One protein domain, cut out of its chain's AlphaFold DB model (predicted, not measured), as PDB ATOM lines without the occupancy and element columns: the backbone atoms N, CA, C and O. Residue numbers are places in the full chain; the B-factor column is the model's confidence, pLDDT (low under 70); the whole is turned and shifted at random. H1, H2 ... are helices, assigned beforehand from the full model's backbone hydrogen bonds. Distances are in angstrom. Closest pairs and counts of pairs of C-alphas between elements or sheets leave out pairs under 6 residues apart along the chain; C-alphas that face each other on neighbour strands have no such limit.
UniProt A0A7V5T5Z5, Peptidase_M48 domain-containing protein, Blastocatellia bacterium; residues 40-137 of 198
ATOM      1  N   SER A  40      97.856   7.884  43.120       68.25
ATOM      2  CA  SER A  40      98.374   7.483  44.426       68.25
ATOM      3  C   SER A  40      99.822   6.994  44.299       68.25
ATOM      4  O   SER A  40     100.249   6.493  43.259       68.25
ATOM      5  N   ARG A  41     100.591   7.109  45.388       72.00
ATOM      6  CA  ARG A  41     101.973   6.598  45.448       72.00
ATOM      7  C   ARG A  41     102.048   5.085  45.202       72.00
ATOM      8  O   ARG A  41     103.078   4.596  44.764       72.00
ATOM      9  N   GLU A  42     100.969   4.363  45.488       76.06
ATOM     10  CA  GLU A  42     100.863   2.917  45.287       76.06
ATOM     11  C   GLU A  42     100.807   2.572  43.794       76.06
ATOM     12  O   GLU A  42     101.529   1.679  43.363       76.06
ATOM     13  N   PHE A  43     100.054   3.336  42.993       81.75
ATOM     14  CA  PHE A  43     100.010   3.143  41.538       81.75
ATOM     15  C   PHE A  43     101.356   3.424  40.869       81.75
ATOM     16  O   PHE A  43     101.711   2.761  39.902       81.75
ATOM     17  N   GLU A  44     102.129   4.376  41.392       78.88
ATOM     18  CA  GLU A  44     103.488   4.654  40.911       78.88
ATOM     19  C   GLU A  44     104.442   3.484  41.159       78.88
ATOM     20  O   GLU A  44     105.192   3.094  40.267       78.88
ATOM     21  N   LEU A  45     104.388   2.892  42.357       81.38
ATOM     22  CA  LEU A  45     105.203   1.726  42.696       81.38
ATOM     23  C   LEU A  45     104.810   0.502  41.863       81.38
ATOM     24  O   LEU A  45     105.685  -0.220  41.388       81.38
ATOM     25  N   GLU A  46     103.511   0.286  41.657       85.62
ATOM     26  CA  GLU A  46     103.009  -0.789  40.800       85.62
ATOM     27  C   GLU A  46     103.427  -0.583  39.337       85.62
ATOM     28  O   GLU A  46     103.882  -1.520  38.679       85.62
ATOM     29  N   ALA A  47     103.345   0.651  38.832       87.00
ATOM     30  CA  ALA A  47     103.781   0.988  37.481       87.00
ATOM     31  C   ALA A  47     105.285   0.751  37.282       87.00
ATOM     32  O   ALA A  47     105.682   0.207  36.252       87.00
ATOM     33  N   ASP A  48     106.119   1.106  38.263       87.12
ATOM     34  CA  ASP A  48     107.561   0.846  38.219       87.12
ATOM     35  C   ASP A  48     107.878  -0.654  38.252       87.12
ATOM     36  O   ASP A  48     108.702  -1.137  37.471       87.12
ATOM     37  N   GLN A  49     107.184  -1.406  39.112       87.69
ATOM     38  CA  GLN A  49     107.313  -2.858  39.208       87.69
ATOM     39  C   GLN A  49     106.964  -3.541  37.878       87.69
ATOM     40  O   GLN A  49     107.765  -4.311  37.340       87.69
ATOM     41  N   LEU A  50     105.796  -3.232  37.311       90.81
ATOM     42  CA  LEU A  50     105.369  -3.783  36.022       90.81
ATOM     43  C   LEU A  50     106.266  -3.297  34.877       90.81
ATOM     44  O   LEU A  50     106.583  -4.069  33.973       90.81
ATOM     45  N   GLY A  51     106.729  -2.048  34.927       89.56
ATOM     46  CA  GLY A  51     107.670  -1.484  33.962       89.56
ATOM     47  C   GLY A  51     108.986  -2.261  33.902       89.56
ATOM     48  O   GLY A  51     109.441  -2.610  32.810       89.56
ATOM     49  N   ALA A  52     109.562  -2.607  35.057       88.31
ATOM     50  CA  ALA A  52     110.768  -3.432  35.137       88.31
ATOM     51  C   ALA A  52     110.546  -4.840  34.554       88.31
ATOM     52  O   ALA A  52     111.385  -5.346  33.802       88.31
ATOM     53  N   GLN A  53     109.393  -5.456  34.834       89.62
ATOM     54  CA  GLN A  53     109.033  -6.763  34.278       89.62
ATOM     55  C   GLN A  53     108.826  -6.710  32.758       89.62
ATOM     56  O   GLN A  53     109.240  -7.627  32.048       89.62
ATOM     57  N   TYR A  54     108.230  -5.638  32.230       92.50
ATOM     58  CA  TYR A  54     108.068  -5.456  30.787       92.50
ATOM     59  C   TYR A  54     109.393  -5.208  30.072       92.50
ATOM     60  O   TYR A  54     109.591  -5.753  28.984       92.50
ATOM     61  N   LEU A  55     110.317  -4.453  30.674       90.25
ATOM     62  CA  LEU A  55     111.679  -4.298  30.152       90.25
ATOM     63  C   LEU A  55     112.375  -5.653  30.038       90.25
ATOM     64  O   LEU A  55     112.858  -6.012  28.966       90.25
ATOM     65  N   TRP A  56     112.324  -6.445  31.107       90.75
ATOM     66  CA  TRP A  56     112.883  -7.791  31.106       90.75
ATOM     67  C   TRP A  56     112.233  -8.690  30.048       90.75
ATOM     68  O   TRP A  56     112.927  -9.307  29.245       90.75
ATOM     69  N   LYS A  57     110.896  -8.705  29.974       91.12
ATOM     70  CA  LYS A  57     110.144  -9.521  29.006       91.12
ATOM     71  C   LYS A  57     110.417  -9.134  27.550       91.12
ATOM     72  O   LYS A  57     110.266  -9.965  26.660       91.12
ATOM     73  N   SER A  58     110.786  -7.881  27.296       91.31
ATOM     74  CA  SER A  58     111.145  -7.390  25.962       91.31
ATOM     75  C   SER A  58     112.628  -7.579  25.617       91.31
ATOM     76  O   SER A  58     113.036  -7.211  24.519       91.31
ATOM     77  N   GLY A  59     113.422  -8.180  26.513       90.12
ATOM     78  CA  GLY A  59     114.845  -8.453  26.299       90.12
ATOM     79  C   GLY A  59     115.763  -7.254  26.558       90.12
ATOM     80  O   GLY A  59     116.944  -7.305  26.218       90.12
ATOM     81  N   TYR A  60     115.252  -6.174  27.155       90.25
ATOM     82  CA  TYR A  60     116.067  -5.042  27.601       90.25
ATOM     83  C   TYR A  60     116.605  -5.290  29.014       90.25
ATOM     84  O   TYR A  60     115.996  -6.009  29.807       90.25
ATOM     85  N   ASP A  61     117.745  -4.681  29.349       89.44
ATOM     86  CA  ASP A  61     118.331  -4.805  30.689       89.44
ATOM     87  C   ASP A  61     117.448  -4.079  31.725       89.44
ATOM     88  O   ASP A  61     117.377  -2.850  31.695       89.44
ATOM     89  N   PRO A  62     116.813  -4.768  32.694       87.62
ATOM     90  CA  PRO A  62     115.993  -4.104  33.710       87.62
ATOM     91  C   PRO A  62     116.794  -3.111  34.571       87.62
ATOM     92  O   PRO A  62     116.222  -2.171  35.124       87.62
ATOM     93  N   ARG A  63     118.127  -3.240  34.655       86.00
ATOM     94  CA  ARG A  63     118.988  -2.276  35.363       86.00
ATOM     95  C   ARG A  63     119.020  -0.912  34.678       86.00
ATOM     96  O   ARG A  63     119.242   0.097  35.353       86.00
ATOM     97  N   SER A  64     118.752  -0.847  33.368       87.12
ATOM     98  CA  SER A  64     118.693   0.418  32.632       87.12
ATOM     99  C   SER A  64     117.575   1.328  33.140       87.12
ATOM    100  O   SER A  64     117.659   2.543  32.961       87.12
ATOM    101  N   PHE A  65     116.565   0.768  33.811       85.62
ATOM    102  CA  PHE A  65     115.502   1.517  34.476       85.62
ATOM    103  C   PHE A  65     116.064   2.457  35.552       85.62
ATOM    104  O   PHE A  65     115.758   3.647  35.570       85.62
ATOM    105  N   ILE A  66     116.992   1.965  36.379       83.38
ATOM    106  CA  ILE A  66     117.665   2.773  37.408       83.38
ATOM    107  C   ILE A  66     118.588   3.802  36.751       83.38
ATOM    108  O   ILE A  66     118.591   4.971  37.131       83.38
ATOM    109  N   THR A  67     119.333   3.402  35.717       84.94
ATOM    110  CA  THR A  67     120.212   4.323  34.978       84.94
ATOM    111  C   THR A  67     119.438   5.451  34.287       84.94
ATOM    112  O   THR A  67     119.943   6.565  34.161       84.94
ATOM    113  N   PHE A  68     118.216   5.195  33.819       84.25
ATOM    114  CA  PHE A  68     117.345   6.220  33.245       84.25
ATOM    115  C   PHE A  68     116.984   7.289  34.283       84.25
ATOM    116  O   PHE A  68     117.121   8.486  34.021       84.25
ATOM    117  N   PHE A  69     116.596   6.846  35.473       79.19
ATOM    118  CA  PHE A  69     116.276   7.700  36.607       79.19
ATOM    119  C   PHE A  69     117.479   8.500  37.112       79.19
ATOM    120  O   PHE A  69     117.361   9.702  37.342       79.19
ATOM    121  N   ASP A  70     118.653   7.879  37.179       80.38
ATOM    122  CA  ASP A  70     119.920   8.541  37.498       80.38
ATOM    123  C   ASP A  70     120.277   9.649  36.488       80.38
ATOM    124  O   ASP A  70     120.555  10.791  36.857       80.38
ATOM    125  N   LYS A  71     120.163   9.367  35.183       83.25
ATOM    126  CA  LYS A  71     120.363  10.371  34.117       83.25
ATOM    127  C   LYS A  71     119.356  11.519  34.182       83.25
ATOM    128  O   LYS A  71     119.661  12.636  33.764       83.25
ATOM    129  N   MET A  72     118.146  11.248  34.661       77.19
ATOM    130  CA  MET A  72     117.120  12.265  34.855       77.19
ATOM    131  C   MET A  72     117.426  13.141  36.076       77.19
ATOM    132  O   MET A  72     117.275  14.357  35.994       77.19
ATOM    133  N   ALA A  73     117.883  12.541  37.176       73.81
ATOM    134  CA  ALA A  73     118.210  13.234  38.420       73.81
ATOM    135  C   ALA A  73     119.488  14.086  38.308       73.81
ATOM    136  O   ALA A  73     119.501  15.231  38.760       73.81
ATOM    137  N   SER A  74     120.522  13.564  37.643       75.62
ATOM    138  CA  SER A  74     121.820  14.233  37.432       75.62
ATOM    139  C   SER A  74     121.764  15.439  36.491       75.62
ATOM    140  O   SER A  74     122.679  16.263  36.472       75.62
ATOM    141  N   LYS A  75     120.701  15.583  35.691       72.12
ATOM    142  CA  LYS A  75     120.559  16.728  34.792       72.12
ATOM    143  C   LYS A  75     120.235  17.987  35.603       72.12
ATOM    144  O   LYS A  75     119.185  18.077  36.241       72.12
ATOM    145  N   GLU A  76     121.125  18.979  35.546       57.75
ATOM    146  CA  GLU A  76     120.975  20.248  36.267       57.75
ATOM    147  C   GLU A  76     119.597  20.888  36.030       57.75
ATOM    148  O   GLU A  76     119.086  20.947  34.910       57.75
ATOM    149  N   GLY A  77     118.960  21.334  37.116       56.28
ATOM    150  CA  GLY A  77     117.622  21.927  37.088       56.28
ATOM    151  C   GLY A  77     116.470  20.930  36.923       56.28
ATOM    152  O   GLY A  77     115.323  21.313  37.146       56.28
ATOM    153  N   TYR A  78     116.727  19.655  36.615       54.91
ATOM    154  CA  TYR A  78     115.665  18.662  36.441       54.91
ATOM    155  C   TYR A  78     115.104  18.204  37.794       54.91
ATOM    156  O   TYR A  78     113.891  18.267  37.995       54.91
ATOM    157  N   ALA A  79     115.980  17.905  38.763       54.69
ATOM    158  CA  ALA A  79     115.602  17.559  40.139       54.69
ATOM    159  C   ALA A  79     114.886  18.698  40.903       54.69
ATOM    160  O   ALA A  79     114.047  18.440  41.757       54.69
ATOM    161  N   ARG A  80     115.180  19.972  40.591       51.00
ATOM    162  CA  ARG A  80     114.573  21.153  41.253       51.00
ATOM    163  C   ARG A  80     113.398  21.775  40.479       51.00
ATOM    164  O   ARG A  80     112.534  22.427  41.074       51.00
ATOM    165  N   GLY A  81     113.378  21.629  39.155       51.84
ATOM    166  CA  GLY A  81     112.528  22.417  38.261       51.84
ATOM    167  C   GLY A  81     111.425  21.644  37.544       51.84
ATOM    168  O   GLY A  81     110.459  22.270  37.114       51.84
ATOM    169  N   THR A  82     111.522  20.320  37.405       58.16
ATOM    170  CA  THR A  82     110.537  19.576  36.605       58.16
ATOM    171  C   THR A  82     109.329  19.142  37.416       58.16
ATOM    172  O   THR A  82     109.447  18.700  38.556       58.16
ATOM    173  N   SER A  83     108.148  19.254  36.801       57.59
ATOM    174  CA  SER A  83     106.882  18.803  37.386       57.59
ATOM    175  C   SER A  83     106.929  17.328  37.780       57.59
ATOM    176  O   SER A  83     106.337  16.971  38.785       57.59
ATOM    177  N   PHE A  84     107.674  16.496  37.045       61.38
ATOM    178  CA  PHE A  84     107.740  15.055  37.275       61.38
ATOM    179  C   PHE A  84     108.250  14.706  38.684       61.38
ATOM    180  O   PHE A  84     107.601  13.973  39.411       61.38
ATOM    181  N   PHE A  85     109.348  15.299  39.157       63.88
ATOM    182  CA  PHE A  85     109.809  15.044  40.532       63.88
ATOM    183  C   PHE A  85     108.991  15.775  41.610       63.88
ATOM    184  O   PHE A  85     109.137  15.484  42.792       63.88
ATOM    185  N   ARG A  86     108.137  16.731  41.220       63.41
ATOM    186  CA  ARG A  86     107.202  17.407  42.135       63.41
ATOM    187  C   ARG A  86     105.918  16.599  42.334       63.41
ATOM    188  O   ARG A  86     105.392  16.577  43.439       63.41
ATOM    189  N   THR A  87     105.425  15.952  41.274       59.06
ATOM    190  CA  THR A  87     104.175  15.172  41.266       59.06
ATOM    191  C   THR A  87     104.380  13.675  41.481       59.06
ATOM    192  O   THR A  87     103.399  12.962  41.649       59.06
ATOM    193  N   HIS A  88     105.617  13.181  41.501       60.69
ATOM    194  CA  HIS A  88     105.928  11.785  41.804       60.69
ATOM    195  C   HIS A  88     106.801  11.721  43.076       60.69
ATOM    196  O   HIS A  88     107.727  12.523  43.213       60.69
ATOM    197  N   PRO A  89     106.489  10.832  44.043       60.56
ATOM    198  CA  PRO A  89     107.123  10.773  45.367       60.56
ATOM    199  C   PRO A  89     108.623  10.432  45.325       60.56
ATOM    200  O   PRO A  89     109.179  10.097  44.280       60.56
ATOM    201  N   ALA A  90     109.269  10.527  46.496       61.44
ATOM    202  CA  ALA A  90     110.716  10.441  46.672       61.44
ATOM    203  C   ALA A  90     111.361   9.266  45.913       61.44
ATOM    204  O   ALA A  90     111.032   8.097  46.101       61.44
ATOM    205  N   PHE A  91     112.340   9.623  45.087       65.69
ATOM    206  CA  PHE A  91     113.155   8.773  44.216       65.69
ATOM    207  C   PHE A  91     113.725   7.506  44.881       65.69
ATOM    208  O   PHE A  91     113.878   6.476  44.228       65.69
ATOM    209  N   ALA A  92     114.020   7.569  46.182       68.56
ATOM    210  CA  ALA A  92     114.659   6.487  46.924       68.56
ATOM    211  C   ALA A  92     113.795   5.218  47.015       68.56
ATOM    212  O   ALA A  92     114.288   4.128  46.724       68.56
ATOM    213  N   ASP A  93     112.512   5.352  47.356       73.69
ATOM    214  CA  ASP A  93     111.624   4.194  47.528       73.69
ATOM    215  C   ASP A  93     111.407   3.474  46.189       73.69
ATOM    216  O   ASP A  93     111.473   2.247  46.114       73.69
ATOM    217  N   ARG A  94     111.267   4.239  45.099       78.19
ATOM    218  CA  ARG A  94     111.128   3.707  43.732       78.19
ATOM    219  C   ARG A  94     112.328   2.864  43.316       78.19
ATOM    220  O   ARG A  94     112.155   1.777  42.763       78.19
ATOM    221  N   ILE A  95     113.542   3.336  43.619       77.25
ATOM    222  CA  ILE A  95     114.763   2.571  43.351       77.25
ATOM    223  C   ILE A  95     114.757   1.282  44.156       77.25
ATOM    224  O   ILE A  95     114.982   0.235  43.568       77.25
ATOM    225  N   ILE A  96     114.480   1.327  45.463       81.25
ATOM    226  CA  ILE A  96     114.505   0.135  46.328       81.25
ATOM    227  C   ILE A  96     113.521  -0.928  45.828       81.25
ATOM    228  O   ILE A  96     113.881  -2.103  45.730       81.25
ATOM    229  N   HIS A  97     112.297  -0.523  45.486       82.69
ATOM    230  CA  HIS A  97     111.272  -1.428  44.972       82.69
ATOM    231  C   HIS A  97     111.660  -2.017  43.615       82.69
ATOM    232  O   HIS A  97     111.671  -3.237  43.467       82.69
ATOM    233  N   SER A  98     112.092  -1.180  42.670       81.62
ATOM    234  CA  SER A  98     112.617  -1.648  41.381       81.62
ATOM    235  C   SER A  98     113.812  -2.587  41.571       81.62
ATOM    236  O   SER A  98     113.977  -3.551  40.822       81.62
ATOM    237  N   PHE A  99     114.633  -2.329  42.601       82.19
ATOM    238  CA  PHE A  99     115.816  -3.122  42.900       82.19
ATOM    239  C   PHE A  99     115.467  -4.533  43.350       82.19
ATOM    240  O   PHE A  99     116.071  -5.521  42.933       82.19
ATOM    241  N   ARG A 100     114.451  -4.613  44.208       85.19
ATOM    242  CA  ARG A 100     113.908  -5.874  44.683       85.19
ATOM    243  C   ARG A 100     113.362  -6.703  43.524       85.19
ATOM    244  O   ARG A 100     113.668  -7.886  43.466       85.19
ATOM    245  N   GLU A 101     112.623  -6.097  42.598       83.69
ATOM    246  CA  GLU A 101     112.017  -6.824  41.476       83.69
ATOM    247  C   GLU A 101     113.057  -7.483  40.577       83.69
ATOM    248  O   GLU A 101     112.970  -8.682  40.312       83.69
ATOM    249  N   PHE A 102     114.089  -6.748  40.153       80.00
ATOM    250  CA  PHE A 102     115.086  -7.347  39.269       80.00
ATOM    251  C   PHE A 102     115.861  -8.482  39.931       80.00
ATOM    252  O   PHE A 102     116.360  -9.357  39.228       80.00
ATOM    253  N   ALA A 103     116.014  -8.461  41.262       82.69
ATOM    254  CA  ALA A 103     116.790  -9.470  41.974       82.69
ATOM    255  C   ALA A 103     116.142 -10.858  41.860       82.69
ATOM    256  O   ALA A 103     116.831 -11.868  41.990       82.69
ATOM    257  N   PHE A 104     114.836 -10.900  41.583       85.94
ATOM    258  CA  PHE A 104     114.072 -12.125  41.374       85.94
ATOM    259  C   PHE A 104     113.909 -12.510  39.897       85.94
ATOM    260  O   PHE A 104     113.442 -13.613  39.613       85.94
ATOM    261  N   LEU A 105     114.290 -11.644  38.952       85.00
ATOM    262  CA  LEU A 105     114.162 -11.934  37.526       85.00
ATOM    263  C   LEU A 105     115.328 -12.816  37.043       85.00
ATOM    264  O   LEU A 105     116.489 -12.502  37.321       85.00
ATOM    265  N   PRO A 106     115.059 -13.905  36.293       87.19
ATOM    266  CA  PRO A 106     116.119 -14.742  35.751       87.19
ATOM    267  C   PRO A 106     116.990 -13.943  34.769       87.19
ATOM    268  O   PRO A 106     116.447 -13.259  33.892       87.19
ATOM    269  N   PRO A 107     118.326 -14.027  34.856       83.50
ATOM    270  CA  PRO A 107     119.190 -13.348  33.903       83.50
ATOM    271  C   PRO A 107     118.977 -13.910  32.490       83.50
ATOM    272  O   PRO A 107     118.778 -15.111  32.318       83.50
ATOM    273  N   HIS A 108     119.002 -13.036  31.486       84.50
ATOM    274  CA  HIS A 108     119.103 -13.431  30.079       84.50
ATOM    275  C   HIS A 108     120.566 -13.361  29.629       84.50
ATOM    276  O   HIS A 108     121.349 -12.598  30.198       84.50
ATOM    277  N   GLU A 109     120.936 -14.171  28.633       77.81
ATOM    278  CA  GLU A 109     122.312 -14.243  28.116       77.81
ATOM    279  C   GLU A 109     122.747 -12.928  27.457       77.81
ATOM    280  O   GLU A 109     123.882 -12.493  27.644       77.81
ATOM    281  N   GLU A 110     121.829 -12.255  26.759       84.12
ATOM    282  CA  GLU A 110     122.085 -10.977  26.100       84.12
ATOM    283  C   GLU A 110     120.924 -10.005  26.321       84.12
ATOM    284  O   GLU A 110     119.754 -10.356  26.155       84.12
ATOM    285  N   TYR A 111     121.263  -8.769  26.688       86.75
ATOM    286  CA  TYR A 111     120.310  -7.673  26.828       86.75
ATOM    287  C   TYR A 111     120.514  -6.638  25.728       86.75
ATOM    288  O   TYR A 111     121.638  -6.212  25.450       86.75
ATOM    289  N   VAL A 112     119.410  -6.145  25.174       87.81
ATOM    290  CA  VAL A 112     119.427  -4.971  24.302       87.81
ATOM    291  C   VAL A 112     119.652  -3.733  25.172       87.81
ATOM    292  O   VAL A 112     118.837  -3.413  26.037       87.81
ATOM    293  N   THR A 113     120.773  -3.036  24.975       84.06
ATOM    294  CA  THR A 113     121.144  -1.847  25.770       84.06
ATOM    295  C   THR A 113     121.122  -0.559  24.956       84.06
ATOM    296  O   THR A 113     120.739   0.489  25.478       84.06
ATOM    297  N   ASP A 114     121.501  -0.631  23.681       87.38
ATOM    298  CA  ASP A 114     121.553   0.511  22.778       87.38
ATOM    299  C   ASP A 114     121.159   0.097  21.357       87.38
ATOM    300  O   ASP A 114     121.362  -1.048  20.952       87.38
ATOM    301  N   SER A 115     120.575   1.026  20.603       89.56
ATOM    302  CA  SER A 115     120.139   0.784  19.228       89.56
ATOM    303  C   SER A 115     120.405   1.988  18.331       89.56
ATOM    304  O   SER A 115     120.298   3.147  18.737       89.56
ATOM    305  N   GLU A 116     120.729   1.724  17.067       93.56
ATOM    306  CA  GLU A 116     120.978   2.781  16.080       93.56
ATOM    307  C   GLU A 116     119.727   3.636  15.832       93.56
ATOM    308  O   GLU A 116     119.807   4.864  15.731       93.56
ATOM    309  N   GLU A 117     118.550   3.006  15.826       92.19
ATOM    310  CA  GLU A 117     117.268   3.698  15.687       92.19
ATOM    311  C   GLU A 117     117.022   4.686  16.834       92.19
ATOM    312  O   GLU A 117     116.558   5.809  16.602       92.19
ATOM    313  N   PHE A 118     117.400   4.326  18.067       92.44
ATOM    314  CA  PHE A 118     117.324   5.246  19.199       92.44
ATOM    315  C   PHE A 118     118.197   6.485  18.971       92.44
ATOM    316  O   PHE A 118     117.722   7.610  19.158       92.44
ATOM    317  N   HIS A 119     119.441   6.315  18.509       94.44
ATOM    318  CA  HIS A 119     120.330   7.446  18.212       94.44
ATOM    319  C   HIS A 119     119.795   8.333  17.095       94.44
ATOM    320  O   HIS A 119     119.784   9.559  17.237       94.44
ATOM    321  N   ARG A 120     119.279   7.730  16.022       96.19
ATOM    322  CA  ARG A 120     118.688   8.451  14.892       96.19
ATOM    323  C   ARG A 120     117.510   9.322  15.328       96.19
ATOM    324  O   ARG A 120     117.436  10.504  14.977       96.19
ATOM    325  N   ILE A 121     116.597   8.764  16.122       95.88
ATOM    326  CA  ILE A 121     115.437   9.497  16.648       95.88
ATOM    327  C   ILE A 121     115.890  10.588  17.623       95.88
ATOM    328  O   ILE A 121     115.409  11.720  17.554       95.88
ATOM    329  N   LYS A 122     116.852  10.289  18.498       93.94
ATOM    330  CA  LYS A 122     117.399  11.244  19.466       93.94
ATOM    331  C   LYS A 122     118.040  12.451  18.788       93.94
ATOM    332  O   LYS A 122     117.827  13.581  19.230       93.94
ATOM    333  N   GLU A 123     118.802  12.243  17.718       96.44
ATOM    334  CA  GLU A 123     119.386  13.338  16.945       96.44
ATOM    335  C   GLU A 123     118.302  14.177  16.257       96.44
ATOM    336  O   GLU A 123     118.327  15.408  16.334       96.44
ATOM    337  N   ARG A 124     117.296  13.525  15.662       96.25
ATOM    338  CA  ARG A 124     116.149  14.215  15.058       96.25
ATOM    339  C   ARG A 124     115.409  15.090  16.072       96.25
ATOM    340  O   ARG A 124     115.124  16.249  15.781       96.25
ATOM    341  N   LEU A 125     115.128  14.568  17.266       95.62
ATOM    342  CA  LEU A 125     114.452  15.316  18.329       95.62
ATOM    343  C   LEU A 125     115.291  16.492  18.839       95.62
ATOM    344  O   LEU A 125     114.732  17.547  19.129       95.62
ATOM    345  N   ARG A 126     116.622  16.355  18.911       95.25
ATOM    346  CA  ARG A 126     117.515  17.469  19.274       95.25
ATOM    347  C   ARG A 126     117.415  18.629  18.284       95.25
ATOM    348  O   ARG A 126     117.299  19.766  18.728       95.25
ATOM    349  N   LYS A 127     117.407  18.338  16.978       95.94
ATOM    350  CA  LYS A 127     117.255  19.359  15.923       95.94
ATOM    351  C   LYS A 127     115.911  20.080  16.046       95.94
ATOM    352  O   LYS A 127     115.876  21.299  16.159       95.94
ATOM    353  N   LEU A 128     114.817  19.324  16.161       95.56
ATOM    354  CA  LEU A 128     113.475  19.897  16.325       95.56
ATOM    355  C   LEU A 128     113.338  20.742  17.601       95.56
ATOM    356  O   LEU A 128     112.699  21.792  17.579       95.56
ATOM    357  N   ALA A 129     113.944  20.311  18.711       92.88
ATOM    358  CA  ALA A 129     113.934  21.073  19.955       92.88
ATOM    359  C   ALA A 129     114.690  22.405  19.817       92.88
ATOM    360  O   ALA A 129     114.200  23.432  20.282       92.88
ATOM    361  N   GLN A 130     115.850  22.407  19.151       94.25
ATOM    362  CA  GLN A 130     116.615  23.628  18.878       94.25
ATOM    363  C   GLN A 130     115.821  24.597  17.997       94.25
ATOM    364  O   GLN A 130     115.650  25.754  18.375       94.25
ATOM    365  N   GLU A 131     115.249  24.108  16.896       95.00
ATOM    366  CA  GLU A 131     114.402  24.910  16.006       95.00
ATOM    367  C   GLU A 131     113.194  25.511  16.742       95.00
ATOM    368  O   GLU A 131     112.847  26.676  16.539       95.00
ATOM    369  N   ALA A 132     112.540  24.739  17.617       93.12
ATOM    370  CA  ALA A 132     111.418  25.227  18.417       93.12
ATOM    371  C   ALA A 132     111.848  26.339  19.389       93.12
ATOM    372  O   ALA A 132     111.170  27.365  19.491       93.12
ATOM    373  N   MET A 133     112.995  26.177  20.057       90.94
ATOM    374  CA  MET A 133     113.551  27.199  20.948       90.94
ATOM    375  C   MET A 133     113.947  28.475  20.193       90.94
ATOM    376  O   MET A 133     113.743  29.578  20.702       90.94
ATOM    377  N   GLU A 134     114.503  28.353  18.987       93.06
ATOM    378  CA  GLU A 134     114.845  29.496  18.135       93.06
ATOM    379  C   GLU A 134     113.600  30.263  17.692       93.06
ATOM    380  O   GLU A 134     113.543  31.483  17.857       93.06
ATOM    381  N   LYS A 135     112.564  29.552  17.233       92.19
ATOM    382  CA  LYS A 135     111.269  30.151  16.878       92.19
ATOM    383  C   LYS A 135     110.641  30.879  18.062       92.19
ATOM    384  O   LYS A 135     110.136  31.989  17.898       92.19
ATOM    385  N   GLN A 136     110.705  30.298  19.260       90.44
ATOM    386  CA  GLN A 136     110.204  30.942  20.473       90.44
ATOM    387  C   GLN A 136     110.979  32.234  20.787       90.44
ATOM    388  O   GLN A 136     110.366  33.277  21.016       90.44
ATOM    389  N   LYS A 137     112.317  32.210  20.715       91.00
ATOM    390  CA  LYS A 137     113.154  33.409  20.899       91.00
ATOM    391  C   LYS A 137     112.872  34.483  19.851       91.00
ATOM    392  O   LYS A 137     112.850  35.668  20.176       91.00
TER     393      LYS A 137
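This is residues 40 to 137 of the 198 residues of the protein "Peptidase_M48 domain-containing protein" of Blastocatellia bacterium (UniProt A0A7V5T5Z5). A loose cluster of three helices, H1, H2 and H5, has two small helices, H3 and H4, beyond the last residues of H2, and one long helix, H6, sticks out alone as an arm. The centres of H1, H2 and H5 make a triangle; H5 packs on H1 and runs nearly antiparallel to H2, with few contacts between H2 and the other two. The printed part has 98 residues with six named helices, H1 to H6 in order along the chain, and no named strand; the class is all helix. The whole is loose, with a radius of gyration of the C-alphas of 16.2 A, and spans 50 by 33 by 20 A.

H1, residues 41 to 57, touches H5, residues 91 to 104, at a steep tilt of 39 degrees, the same way; their closest C-alphas, those of Gln 49 and Ser 98, are 5.9 A apart. H2, residues 64 to 73, is close to H1 but not clearly touching, at a steep tilt of 48 degrees, opposite ways; the closest C-alphas are those of Ala 52 and Phe 65, 6.9 A apart. H2 and H5 are close but not clearly touching, at a shallow tilt of 10 degrees, opposite ways; the closest C-alphas, of Ile 66 and Ile 95, are 6.6 A apart. H3, residues 78 to 81, and H2 touch only at the corner, and only just, with 3 pairs of C-alphas within 8 A; the closest are those of Ala 73 and Ala 79, 5.3 A apart. H4, residues 83 to 87, is close to H3 but not clearly touching, with the C-alphas of Ala 79 and Phe 85 closest at 6.3 A. H4 and H5 are only just apart, at 8.0 A. H6, residues 116 to 137, touches no helix. In H1, H2, H4 and H6 every O i to N i+4 pair is within hydrogen-bond range, in H5 9 of 10; H3 is too short for such a pair, and its 1 O i to N i+3 pair is not within range.

H1 begins at C-alpha 41, (101.973, 6.598, 45.448), and is 24.4 A long from first to last C-alpha. H2 is 14.1 A long, H3 5.2 A, H4 6.0 A and H5 21.1 A. H5 begins at C-alpha 91, (113.155, 8.773, 44.216). H6, the longest at 32.0 A, ends at C-alpha 137, (113.154, 33.409, 20.899).

The two C-alphas farthest apart, those of Pro 106 and Lys 137, are 50.5 A apart. Residues 115 to 137, of which 116 to 137 belong to H6, stand free; the body without them spans 39 by 28 by 16 A. The link from H5 to H6, 11 residues, is long, and the printed part has no cut. The mean pLDDT of the printed part is 81.8; residue 40 and residues 76 to 92 are under 70.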